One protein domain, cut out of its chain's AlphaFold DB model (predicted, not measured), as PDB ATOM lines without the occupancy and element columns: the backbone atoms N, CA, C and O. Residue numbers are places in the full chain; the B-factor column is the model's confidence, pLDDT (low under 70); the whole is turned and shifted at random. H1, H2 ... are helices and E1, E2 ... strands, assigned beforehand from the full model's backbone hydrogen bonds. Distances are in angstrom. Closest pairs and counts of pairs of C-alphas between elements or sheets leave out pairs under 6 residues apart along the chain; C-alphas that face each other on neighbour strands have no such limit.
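What this domain is: This is residues 98 to 190 of the 190 residues of the protein "SWIM zinc finger protein" of bacterium ADurb.Bin425 (UniProt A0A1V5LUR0). A four-stranded, twisted antiparallel sheet has one long helix, H4, slanting over one face, with the end of H4 sticking out free from residue 182. H2 packs on residues 170 to 178 of H4, H1 turns off from H2 at a corner, and small H3 grazes the sheet. The printed part has 93 residues with four named helices and four named strands, in the order H1 H2 E1 E2 E3 E4 H3 H4, class mixed. It is compact, with a radius of gyration of the C-alphas of 13.7 A and spans of 38 by 31 by 25 A.

How they stand to each other: H1, residues 98 to 103, and H2, residues 105 to 115, only just touch, only at the corner, with 3 pairs of C-alphas within 8 A, closest Glu 101 and Lys 108 at 5.7 A. E1, residues 119 to 122, E2, 131 to 137, E3, 142 to 148, and E4, 151 to 154, form a meander, each strand the antiparallel neighbour of the one before. N 120 and O 135 are 2.8 A apart, N 134 and O 145 2.9 A, and N 146 and O 153 2.9 A, within hydrogen-bond range. H3, residues 157 to 162, only grazes the sheet. H4, residues 170 to 188, lies over E2 and E3 at a height over the sheet of 9.6 A, slantwise to the strands at 56 degrees to E2 on the local plane. H2 and H4 touch at a steep tilt of 46 degrees, the same way, the closest C-alphas being Ala 110 and Ala 174, 4.5 A. In H1, H2, H3 and H4 every O i to N i+4 pair is within hydrogen-bond range.

Where its parts are: H1 begins at C-alpha 98, (92.381, 155.480, 66.603). H2 is 15.4 A long, E2 19.6 A, E3 19.9 A and H4 27.5 A, ending at C-alpha 188, (76.016, 133.707, 72.901).

The domain as a whole: The C-alphas farthest apart, Leu 99 and Ser 128, are 43.6 A apart. The printed part has no cut and no long link. Confidence is under 70 at residues 98 to 103, 123 to 130 and 185 to 190.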
ATOM      1  N   SER A  98      91.072 155.959  67.064       55.19
ATOM      2  CA  SER A  98      92.381 155.480  66.603       55.19
ATOM      3  C   SER A  98      93.541 156.232  67.274       55.19
ATOM      4  O   SER A  98      94.601 155.656  67.549       55.19
ATOM      5  N   LEU A  99      93.325 157.496  67.655       58.38
ATOM      6  CA  LEU A  99      94.259 158.284  68.462       58.38
ATOM      7  C   LEU A  99      94.366 157.724  69.888       58.38
ATOM      8  O   LEU A  99      95.473 157.689  70.425       58.38
ATOM      9  N   VAL A 100      93.285 157.193  70.475       56.97
ATOM     10  CA  VAL A 100      93.318 156.510  71.789       56.97
ATOM     11  C   VAL A 100      94.246 155.293  71.752       56.97
ATOM     12  O   VAL A 100      95.090 155.123  72.636       56.97
ATOM     13  N   GLU A 101      94.186 154.488  70.690       53.44
ATOM     14  CA  GLU A 101      95.111 153.363  70.508       53.44
ATOM     15  C   GLU A 101      96.565 153.817  70.308       53.44
ATOM     16  O   GLU A 101      97.494 153.182  70.819       53.44
ATOM     17  N   SER A 102      96.788 154.936  69.604       60.44
ATOM     18  CA  SER A 102      98.130 155.515  69.435       60.44
ATOM     19  C   SER A 102      98.708 156.086  70.738       60.44
ATOM     20  O   SER A 102      99.910 155.963  70.983       60.44
ATOM     21  N   MET A 103      97.856 156.640  71.609       63.03
ATOM     22  CA  MET A 103      98.231 157.205  72.909       63.03
ATOM     23  C   MET A 103      98.544 156.123  73.949       63.03
ATOM     24  O   MET A 103      99.191 156.394  74.967       63.03
ATOM     25  N   HIS A 104      98.149 154.873  73.692       78.31
ATOM     26  CA  HIS A 104      98.361 153.751  74.602       78.31
ATOM     27  C   HIS A 104      99.151 152.604  73.949       78.31
ATOM     28  O   HIS A 104      98.613 151.513  73.733       78.31
ATOM     29  N   PRO A 105     100.477 152.770  73.733       85.06
ATOM     30  CA  PRO A 105     101.328 151.760  73.096       85.06
ATOM     31  C   PRO A 105     101.237 150.355  73.713       85.06
ATOM     32  O   PRO A 105     101.351 149.352  73.009       85.06
ATOM     33  N   ARG A 106     101.015 150.259  75.035       88.81
ATOM     34  CA  ARG A 106     100.849 148.977  75.744       88.81
ATOM     35  C   ARG A 106      99.545 148.264  75.384       88.81
ATOM     36  O   ARG A 106      99.564 147.044  75.260       88.81
ATOM     37  N   LEU A 107      98.456 149.013  75.212       86.44
ATOM     38  CA  LEU A 107      97.156 148.477  74.810       86.44
ATOM     39  C   LEU A 107      97.195 148.043  73.341       86.44
ATOM     40  O   LEU A 107      96.835 146.912  73.030       86.44
ATOM     41  N   LYS A 108      97.777 148.867  72.462       86.69
ATOM     42  CA  LYS A 108      98.018 148.506  71.056       86.69
ATOM     43  C   LYS A 108      98.825 147.209  70.917       86.69
ATOM     44  O   LYS A 108      98.487 146.335  70.121       86.69
ATOM     45  N   ALA A 109      99.882 147.052  71.717       88.81
ATOM     46  CA  ALA A 109     100.667 145.820  71.738       88.81
ATOM     47  C   ALA A 109      99.866 144.613  72.261       88.81
ATOM     48  O   ALA A 109     100.069 143.504  71.777       88.81
ATOM     49  N   ALA A 110      98.964 144.819  73.226       91.25
ATOM     50  CA  ALA A 110      98.094 143.773  73.751       91.25
ATOM     51  C   ALA A 110      97.072 143.289  72.709       91.25
ATOM     52  O   ALA A 110      96.966 142.085  72.495       91.25
ATOM     53  N   HIS A 111      96.403 144.201  71.993       87.94
ATOM     54  CA  HIS A 111      95.506 143.839  70.888       87.94
ATOM     55  C   HIS A 111      96.227 143.036  69.809       87.94
ATOM     56  O   HIS A 111      95.721 142.007  69.369       87.94
ATOM     57  N   LYS A 112      97.448 143.447  69.435       90.75
ATOM     58  CA  LYS A 112      98.260 142.693  68.474       90.75
ATOM     59  C   LYS A 112      98.541 141.269  68.960       90.75
ATOM     60  O   LYS A 112      98.451 140.349  68.164       90.75
ATOM     61  N   LEU A 113      98.858 141.085  70.245       92.75
ATOM     62  CA  LEU A 113      99.097 139.756  70.818       92.75
ATOM     63  C   LEU A 113      97.855 138.868  70.737       92.75
ATOM     64  O   LEU A 113      97.988 137.702  70.386       92.75
ATOM     65  N   VAL A 114      96.668 139.408  71.020       90.94
ATOM     66  CA  VAL A 114      95.409 138.656  70.907       90.94
ATOM     67  C   VAL A 114      95.103 138.311  69.448       90.94
ATOM     68  O   VAL A 114      94.792 137.163  69.158       90.94
ATOM     69  N   ALA A 115      95.264 139.266  68.528       89.69
ATOM     70  CA  ALA A 115      94.989 139.074  67.102       89.69
ATOM     71  C   ALA A 115      95.941 138.078  66.411       89.69
ATOM     72  O   ALA A 115      95.597 137.529  65.371       89.69
ATOM     73  N   THR A 116      97.141 137.859  66.957       91.12
ATOM     74  CA  THR A 116      98.117 136.886  66.435       91.12
ATOM     75  C   THR A 116      98.160 135.583  67.237       91.12
ATOM     76  O   THR A 116      99.194 134.913  67.225       91.12
ATOM     77  N   ASP A 117      97.117 135.282  68.019       89.56
ATOM     78  CA  ASP A 117      97.037 134.104  68.901       89.56
ATOM     79  C   ASP A 117      98.263 133.929  69.813       89.56
ATOM     80  O   ASP A 117      98.735 132.834  70.111       89.56
ATOM     81  N   GLY A 118      98.808 135.051  70.280       90.75
ATOM     82  CA  GLY A 118      99.947 135.104  71.191       90.75
ATOM     83  C   GLY A 118      99.576 134.886  72.657       90.75
ATOM     84  O   GLY A 118     100.437 135.084  73.510       90.75
ATOM     85  N   VAL A 119      98.320 134.540  72.955       93.25
ATOM     86  CA  VAL A 119      97.799 134.263  74.301       93.25
ATOM     87  C   VAL A 119      97.195 132.864  74.307       93.25
ATOM     88  O   VAL A 119      96.203 132.621  73.622       93.25
ATOM     89  N   ILE A 120      97.775 131.968  75.098       92.69
ATOM     90  CA  ILE A 120      97.359 130.571  75.220       92.69
ATOM     91  C   ILE A 120      96.874 130.344  76.649       92.69
ATOM     92  O   ILE A 120      97.620 130.558  77.605       92.69
ATOM     93  N   ALA A 121      95.616 129.932  76.804       89.25
ATOM     94  CA  ALA A 121      95.089 129.528  78.101       89.25
ATOM     95  C   ALA A 121      95.667 128.164  78.488       89.25
ATOM     96  O   ALA A 121      95.618 127.220  77.702       89.25
ATOM     97  N   LEU A 122      96.214 128.066  79.699       85.81
ATOM     98  CA  LEU A 122      96.657 126.795  80.251       85.81
ATOM     99  C   LEU A 122      95.473 126.161  80.985       85.81
ATOM    100  O   LEU A 122      94.970 126.716  81.962       85.81
ATOM    101  N   THR A 123      95.015 125.002  80.518       69.31
ATOM    102  CA  THR A 123      94.051 124.178  81.255       69.31
ATOM    103  C   THR A 123      94.716 123.629  82.513       69.31
ATOM    104  O   THR A 123      95.565 122.742  82.433       69.31
ATOM    105  N   SER A 124      94.337 124.155  83.676       59.09
ATOM    106  CA  SER A 124      94.724 123.586  84.969       59.09
ATOM    107  C   SER A 124      93.958 122.279  85.197       59.09
ATOM    108  O   SER A 124      92.730 122.277  85.206       59.09
ATOM    109  N   SER A 125      94.671 121.172  85.407       52.44
ATOM    110  CA  SER A 125      94.099 119.860  85.753       52.44
ATOM    111  C   SER A 125      93.628 119.750  87.213       52.44
ATOM    112  O   SER A 125      93.067 118.725  87.589       52.44
ATOM    113  N   ASP A 126      93.833 120.790  88.026       48.94
ATOM    114  CA  ASP A 126      93.488 120.804  89.448       48.94
ATOM    115  C   ASP A 126      92.223 121.634  89.709       48.94
ATOM    116  O   ASP A 126      92.245 122.862  89.790       48.94
ATOM    117  N   THR A 127      91.108 120.935  89.909       50.75
ATOM    118  CA  THR A 127      89.757 121.442  90.213       50.75
ATOM    119  C   THR A 127      89.606 122.110  91.591       50.75
ATOM    120  O   THR A 127      88.485 122.341  92.039       50.75
ATOM    121  N   SER A 128      90.698 122.435  92.292       53.81
ATOM    122  CA  SER A 128      90.664 122.926  93.683       53.81
ATOM    123  C   SER A 128      91.124 124.374  93.886       53.81
ATOM    124  O   SER A 128      90.973 124.905  94.984       53.81
ATOM    125  N   ASN A 129      91.633 125.056  92.853       55.44
ATOM    126  CA  ASN A 129      91.990 126.475  92.929       55.44
ATOM    127  C   ASN A 129      91.582 127.202  91.641       55.44
ATOM    128  O   ASN A 129      92.155 126.941  90.586       55.44
ATOM    129  N   SER A 130      90.654 128.166  91.736       67.31
ATOM    130  CA  SER A 130      90.215 129.069  90.647       67.31
ATOM    131  C   SER A 130      91.300 130.064  90.202       67.31
ATOM    132  O   SER A 130      91.061 131.262  90.065       67.31
ATOM    133  N   THR A 131      92.536 129.599  90.035       76.81
ATOM    134  CA  THR A 131      93.636 130.389  89.494       76.81
ATOM    135  C   THR A 131      93.718 130.159  87.997       76.81
ATOM    136  O   THR A 131      94.109 129.079  87.552       76.81
ATOM    137  N   MET A 132      93.378 131.188  87.227       86.00
ATOM    138  CA  MET A 132      93.561 131.189  85.782       86.00
ATOM    139  C   MET A 132      95.038 131.411  85.457       86.00
ATOM    140  O   MET A 132      95.699 132.267  86.057       86.00
ATOM    141  N   GLN A 133      95.550 130.655  84.489       91.38
ATOM    142  CA  GLN A 133      96.912 130.793  83.990       91.38
ATOM    143  C   GLN A 133      96.905 130.901  82.468       91.38
ATOM    144  O   GLN A 133      96.206 130.161  81.778       91.38
ATOM    145  N   MET A 134      97.680 131.844  81.945       92.75
ATOM    146  CA  MET A 134      97.833 132.063  80.514       92.75
ATOM    147  C   MET A 134      99.301 132.286  80.177       92.75
ATOM    148  O   MET A 134      99.997 133.058  80.842       92.75
ATOM    149  N   GLU A 135      99.757 131.654  79.109       95.19
ATOM    150  CA  GLU A 135     101.032 131.962  78.483       95.19
ATOM    151  C   GLU A 135     100.847 133.063  77.449       95.19
ATOM    152  O   GLU A 135     100.005 132.972  76.557       95.19
ATOM    153  N   VAL A 136     101.645 134.123  77.565       95.12
ATOM    154  CA  VAL A 136     101.609 135.254  76.641       95.12
ATOM    155  C   VAL A 136     102.971 135.436  75.994       95.12
ATOM    156  O   VAL A 136     103.978 135.632  76.680       95.12
ATOM    157  N   ARG A 137     103.009 135.416  74.661       94.12
ATOM    158  CA  ARG A 137     104.228 135.614  73.874       94.12
ATOM    159  C   ARG A 137     104.840 136.990  74.174       94.12
ATOM    160  O   ARG A 137     104.200 138.027  73.997       94.12
ATOM    161  N   GLY A 138     106.085 137.002  74.640       86.81
ATOM    162  CA  GLY A 138     106.908 138.204  74.747       86.81
ATOM    163  C   GLY A 138     107.709 138.452  73.470       86.81
ATOM    164  O   GLY A 138     107.437 137.862  72.427       86.81
ATOM    165  N   SER A 139     108.687 139.356  73.536       80.19
ATOM    166  CA  SER A 139     109.570 139.614  72.387       80.19
ATOM    167  C   SER A 139     110.507 138.430  72.123       80.19
ATOM    168  O   SER A 139     110.599 137.986  70.987       80.19
ATOM    169  N   ASP A 140     111.121 137.892  73.183       81.62
ATOM    170  CA  ASP A 140     112.126 136.817  73.090       81.62
ATOM    171  C   ASP A 140     111.766 135.584  73.933       81.62
ATOM    172  O   ASP A 140     112.296 134.497  73.727       81.62
ATOM    173  N   VAL A 141     110.861 135.748  74.902       90.38
ATOM    174  CA  VAL A 141     110.453 134.706  75.852       90.38
ATOM    175  C   VAL A 141     108.944 134.732  76.052       90.38
ATOM    176  O   VAL A 141     108.312 135.780  75.928       90.38
ATOM    177  N   THR A 142     108.356 133.592  76.399       92.81
ATOM    178  CA  THR A 142     106.953 133.516  76.817       92.81
ATOM    179  C   THR A 142     106.833 133.907  78.287       92.81
ATOM    180  O   THR A 142     107.644 133.507  79.121       92.81
ATOM    181  N   HIS A 143     105.827 134.714  78.613       94.81
ATOM    182  CA  HIS A 143     105.546 135.144  79.973       94.81
ATOM    183  C   HIS A 143     104.296 134.460  80.504       94.81
ATOM    184  O   HIS A 143     103.234 134.531  79.892       94.81
ATOM    185  N   LEU A 144     104.404 133.889  81.699       95.50
ATOM    186  CA  LEU A 144     103.252 133.417  82.451       95.50
ATOM    187  C   LEU A 144     102.500 134.603  83.072       95.50
ATOM    188  O   LEU A 144     103.100 135.437  83.768       95.50
ATOM    189  N   VAL A 145     101.198 134.661  82.810       95.19
ATOM    190  CA  VAL A 145     100.221 135.531  83.463       95.19
ATOM    191  C   VAL A 145      99.326 134.663  84.334       95.19
ATOM    192  O   VAL A 145      98.797 133.657  83.871       95.19
ATOM    193  N   THR A 146      99.154 135.054  85.591       93.50
ATOM    194  CA  THR A 146      98.255 134.373  86.523       93.50
ATOM    195  C   THR A 146      97.231 135.351  87.074       93.50
ATOM    196  O   THR A 146      97.548 136.514  87.338       93.50
ATOM    197  N   ALA A 147      96.002 134.879  87.240       89.69
ATOM    198  CA  ALA A 147      94.918 135.632  87.843       89.69
ATOM    199  C   ALA A 147      94.269 134.792  88.941       89.69
ATOM    200  O   ALA A 147      93.884 133.643  88.717       89.69
ATOM    201  N   LYS A 148      94.172 135.372  90.135       86.69
ATOM    202  CA  LYS A 148      93.367 134.841  91.233       86.69
ATOM    203  C   LYS A 148      92.406 135.938  91.648       86.69
ATOM    204  O   LYS A 148      92.874 136.972  92.126       86.69
ATOM    205  N   GLU A 149      91.109 135.717  91.440       80.19
ATOM    206  CA  GLU A 149      90.087 136.763  91.597       80.19
ATOM    207  C   GLU A 149      90.490 138.002  90.764       80.19
ATOM    208  O   GLU A 149      90.751 137.876  89.567       80.19
ATOM    209  N   ASP A 150      90.651 139.169  91.395       75.12
ATOM    210  CA  ASP A 150      91.095 140.412  90.753       75.12
ATOM    211  C   ASP A 150      92.608 140.669  90.835       75.12
ATOM    212  O   ASP A 150      93.105 141.703  90.374       75.12
ATOM    213  N   ASN A 151      93.382 139.739  91.396       87.75
ATOM    214  CA  ASN A 151      94.827 139.891  91.515       87.75
ATOM    215  C   ASN A 151      95.551 139.284  90.310       87.75
ATOM    216  O   ASN A 151      95.733 138.068  90.209       87.75
ATOM    217  N   TRP A 152      95.997 140.162  89.413       92.12
ATOM    218  CA  TRP A 152      96.717 139.800  88.197       92.12
ATOM    219  C   TRP A 152      98.221 139.939  88.377       92.12
ATOM    220  O   TRP A 152      98.725 140.986  88.793       92.12
ATOM    221  N   ARG A 153      98.958 138.903  87.984       94.50
ATOM    222  CA  ARG A 153     100.420 138.882  88.011       94.50
ATOM    223  C   ARG A 153     100.987 138.457  86.676       94.50
ATOM    224  O   ARG A 153     100.381 137.699  85.931       94.50
ATOM    225  N   CYS A 154     102.179 138.954  86.374       95.38
ATOM    226  CA  CYS A 154     102.916 138.565  85.183       95.38
ATOM    227  C   CYS A 154     104.401 138.433  85.497       95.38
ATOM    228  O   CYS A 154     104.959 139.220  86.257       95.38
ATOM    229  N   THR A 155     105.051 137.469  84.858       95.50
ATOM    230  CA  THR A 155     106.495 137.212  84.973       95.50
ATOM    231  C   THR A 155     107.372 138.183  84.168       95.50
ATOM    232  O   THR A 155     108.593 138.058  84.164       95.50
ATOM    233  N   CYS A 156     106.790 139.163  83.468       94.75
ATOM    234  CA  CYS A 156     107.561 140.123  82.676       94.75
ATOM    235  C   CYS A 156     108.245 141.200  83.534       94.75
ATOM    236  O   CYS A 156     107.710 141.643  84.552       94.75
ATOM    237  N   GLN A 157     109.368 141.725  83.035       93.12
ATOM    238  CA  GLN A 157     110.183 142.730  83.727       93.12
ATOM    239  C   GLN A 157     109.393 143.978  84.160       93.12
ATOM    240  O   GLN A 157     109.633 144.516  85.240       93.12
ATOM    241  N   TRP A 158     108.432 144.440  83.347       92.31
ATOM    242  CA  TRP A 158     107.585 145.587  83.701       92.31
ATOM    243  C   TRP A 158     106.799 145.333  84.987       92.31
ATOM    244  O   TRP A 158     106.768 146.180  85.879       92.31
ATOM    245  N   PHE A 159     106.169 144.161  85.095       94.50
ATOM    246  CA  PHE A 159     105.404 143.807  86.282       94.50
ATOM    247  C   PHE A 159     106.329 143.556  87.472       94.50
ATOM    248  O   PHE A 159     106.059 144.078  88.547       94.50
ATOM    249  N   SER A 160     107.461 142.873  87.274       93.56
ATOM    250  CA  SER A 160     108.462 142.679  88.332       93.56
ATOM    251  C   SER A 160     108.953 144.004  88.924       93.56
ATOM    252  O   SER A 160     109.146 144.094  90.132       93.56
ATOM    253  N   LYS A 161     109.119 145.039  88.088       91.56
ATOM    254  CA  LYS A 161     109.617 146.355  88.507       91.56
ATOM    255  C   LYS A 161     108.550 147.247  89.143       91.56
ATOM    256  O   LYS A 161     108.861 147.968  90.084       91.56
ATOM    257  N   TYR A 162     107.329 147.253  88.608       91.38
ATOM    258  CA  TYR A 162     106.306 148.235  88.995       91.38
ATOM    259  C   TYR A 162     105.111 147.647  89.743       91.38
ATOM    260  O   TYR A 162     104.384 148.408  90.373       91.38
ATOM    261  N   GLN A 163     104.874 146.336  89.660       89.88
ATOM    262  CA  GLN A 163     103.823 145.613  90.393       89.88
ATOM    263  C   GLN A 163     102.444 146.307  90.361       89.88
ATOM    264  O   GLN A 163     101.733 146.363  91.355       89.88
ATOM    265  N   GLY A 164     102.076 146.897  89.217       85.31
ATOM    266  CA  GLY A 164     100.797 147.595  89.026       85.31
ATOM    267  C   GLY A 164     100.801 149.103  89.315       85.31
ATOM    268  O   GLY A 164      99.952 149.806  88.776       85.31
ATOM    269  N   THR A 165     101.795 149.649  90.027       85.69
ATOM    270  CA  THR A 165     101.867 151.093  90.376       85.69
ATOM    271  C   THR A 165     101.974 152.036  89.169       85.69
ATOM    272  O   THR A 165     101.660 153.219  89.263       85.69
ATOM    273  N   ARG A 166     102.410 151.526  88.009       84.31
ATOM    274  CA  ARG A 166     102.481 152.256  86.725       84.31
ATOM    275  C   ARG A 166     101.510 151.694  85.678       84.31
ATOM    276  O   ARG A 166     101.734 151.803  84.465       84.31
ATOM    277  N   GLY A 167     100.439 151.056  86.143       85.44
ATOM    278  CA  GLY A 167      99.466 150.360  85.313       85.44
ATOM    279  C   GLY A 167      99.969 149.013  84.789       85.44
ATOM    280  O   GLY A 167     101.153 148.665  84.888       85.44
ATOM    281  N   LEU A 168      99.040 148.261  84.206       91.50
ATOM    282  CA  LEU A 168      99.246 146.884  83.760       91.50
ATOM    283  C   LEU A 168     100.272 146.789  82.618       91.50
ATOM    284  O   LEU A 168     100.458 147.716  81.821       91.50
ATOM    285  N   CYS A 169     100.977 145.661  82.545       94.31
ATOM    286  CA  CYS A 169     101.828 145.366  81.396       94.31
ATOM    287  C   CYS A 169     100.971 144.920  80.198       94.31
ATOM    288  O   CYS A 169      99.827 144.496  80.364       94.31
ATOM    289  N   LYS A 170     101.552 144.949  78.990       93.75
ATOM    290  CA  LYS A 170     100.875 144.486  77.765       93.75
ATOM    291  C   LYS A 170     100.375 143.035  77.857       93.75
ATOM    292  O   LYS A 170      99.354 142.717  77.270       93.75
ATOM    293  N   HIS A 171     101.058 142.175  78.618       96.12
ATOM    294  CA  HIS A 171     100.695 140.760  78.736       96.12
ATOM    295  C   HIS A 171      99.446 140.545  79.596       96.12
ATOM    296  O   HIS A 171      98.558 139.807  79.195       96.12
ATOM    297  N   ILE A 172      99.342 141.233  80.743       95.06
ATOM    298  CA  ILE A 172      98.127 141.184  81.574       95.06
ATOM    299  C   ILE A 172      96.945 141.771  80.800       95.06
ATOM    300  O   ILE A 172      95.858 141.209  80.832       95.06
ATOM    301  N   LEU A 173      97.161 142.876  80.077       93.81
ATOM    302  CA  LEU A 173      96.128 143.457  79.217       93.81
ATOM    303  C   LEU A 173      95.656 142.458  78.149       93.81
ATOM    304  O   LEU A 173      94.456 142.282  77.983       93.81
ATOM    305  N   ALA A 174      96.579 141.765  77.475       93.88
ATOM    306  CA  ALA A 174      96.241 140.765  76.462       93.88
ATOM    307  C   ALA A 174      95.468 139.572  77.054       93.88
ATOM    308  O   ALA A 174      94.494 139.121  76.460       93.88
ATOM    309  N   ALA A 175      95.860 139.103  78.241       93.00
ATOM    310  CA  ALA A 175      95.164 138.032  78.951       93.00
ATOM    311  C   ALA A 175      93.732 138.433  79.349       93.00
ATOM    312  O   ALA A 175      92.795 137.680  79.093       93.00
ATOM    313  N   LYS A 176      93.538 139.649  79.883       92.12
ATOM    314  CA  LYS A 176      92.202 140.192  80.188       92.12
ATOM    315  C   LYS A 176      91.318 140.307  78.947       92.12
ATOM    316  O   LYS A 176      90.150 139.943  79.000       92.12
ATOM    317  N   LEU A 177      91.875 140.779  77.829       91.19
ATOM    318  CA  LEU A 177      91.153 140.856  76.555       91.19
ATOM    319  C   LEU A 177      90.733 139.464  76.059       91.19
ATOM    320  O   LEU A 177      89.594 139.286  75.646       91.19
ATOM    321  N   LYS A 178      91.627 138.468  76.137       89.88
ATOM    322  CA  LYS A 178      91.314 137.084  75.747       89.88
ATOM    323  C   LYS A 178      90.240 136.464  76.648       89.88
ATOM    324  O   LYS A 178      89.375 135.769  76.134       89.88
ATOM    325  N   GLN A 179      90.275 136.737  77.954       86.94
ATOM    326  CA  GLN A 179      89.243 136.286  78.892       86.94
ATOM    327  C   GLN A 179      87.882 136.921  78.588       86.94
ATOM    328  O   GLN A 179      86.890 136.209  78.531       86.94
ATOM    329  N   ALA A 180      87.834 138.234  78.349       85.06
ATOM    330  CA  ALA A 180      86.589 138.913  77.998       85.06
ATOM    331  C   ALA A 180      85.971 138.341  76.710       85.06
ATOM    332  O   ALA A 180      84.772 138.105  76.678       85.06
ATOM    333  N   LEU A 181      86.796 138.055  75.693       83.00
ATOM    334  CA  LEU A 181      86.351 137.419  74.446       83.00
ATOM    335  C   LEU A 181      85.834 135.987  74.647       83.00
ATOM    336  O   LEU A 181      84.917 135.575  73.948       83.00
ATOM    337  N   ALA A 182      86.428 135.221  75.566       79.25
ATOM    338  CA  ALA A 182      85.940 133.882  75.890       79.25
ATOM    339  C   ALA A 182      84.569 133.950  76.580       79.25
ATOM    340  O   ALA A 182      83.638 133.290  76.142       79.25
ATOM    341  N   ASN A 183      84.418 134.839  77.567       77.06
ATOM    342  CA  ASN A 183      83.157 135.006  78.291       77.06
ATOM    343  C   ASN A 183      81.999 135.446  77.375       77.06
ATOM    344  O   ASN A 183      80.873 135.016  77.579       77.06
ATOM    345  N   THR A 184      82.260 136.279  76.359       71.94
ATOM    346  CA  THR A 184      81.220 136.690  75.398       71.94
ATOM    347  C   THR A 184      80.771 135.558  74.475       71.94
ATOM    348  O   THR A 184      79.624 135.552  74.051       71.94
ATOM    349  N   LEU A 185      81.657 134.604  74.163       64.62
ATOM    350  CA  LEU A 185      81.304 133.436  73.349       64.62
ATOM    351  C   LEU A 185      80.467 132.434  74.157       64.62
ATOM    352  O   LEU A 185      79.517 131.871  73.625       64.62
ATOM    353  N   ASP A 186      80.767 132.281  75.449       59.78
ATOM    354  CA  ASP A 186      79.994 131.420  76.350       59.78
ATOM    355  C   ASP A 186      78.562 131.952  76.597       59.78
ATOM    356  O   ASP A 186      77.655 131.170  76.869       59.78
ATOM    357  N   GLU A 187      78.338 133.270  76.494       56.88
ATOM    358  CA  GLU A 187      77.016 133.908  76.647       56.88
ATOM    359  C   GLU A 187      76.156 133.879  75.369       56.88
ATOM    360  O   GLU A 187      74.933 133.903  75.471       56.88
ATOM    361  N   GLU A 188      76.755 133.823  74.174       52.72
ATOM    362  CA  GLU A 188      76.016 133.707  72.901       52.72
ATOM    363  C   GLU A 188      75.615 132.258  72.567       52.72
ATOM    364  O   GLU A 188      74.691 132.038  71.780       52.72
ATOM    365  N   GLU A 189      76.290 131.268  73.159       48.81
ATOM    366  CA  GLU A 189      75.973 129.839  73.014       48.81
ATOM    367  C   GLU A 189      75.016 129.297  74.103       48.81
ATOM    368  O   GLU A 189      74.602 128.135  74.022       48.81
ATOM    369  N   ALA A 190      74.643 130.121  75.093       46.47
ATOM    370  CA  ALA A 190      73.729 129.796  76.200       46.47
ATOM    371  C   ALA A 190      72.292 130.300  75.969       46.47
ATOM    372  O   ALA A 190      71.353 129.566  76.363       46.47
TER     373      ALA A 190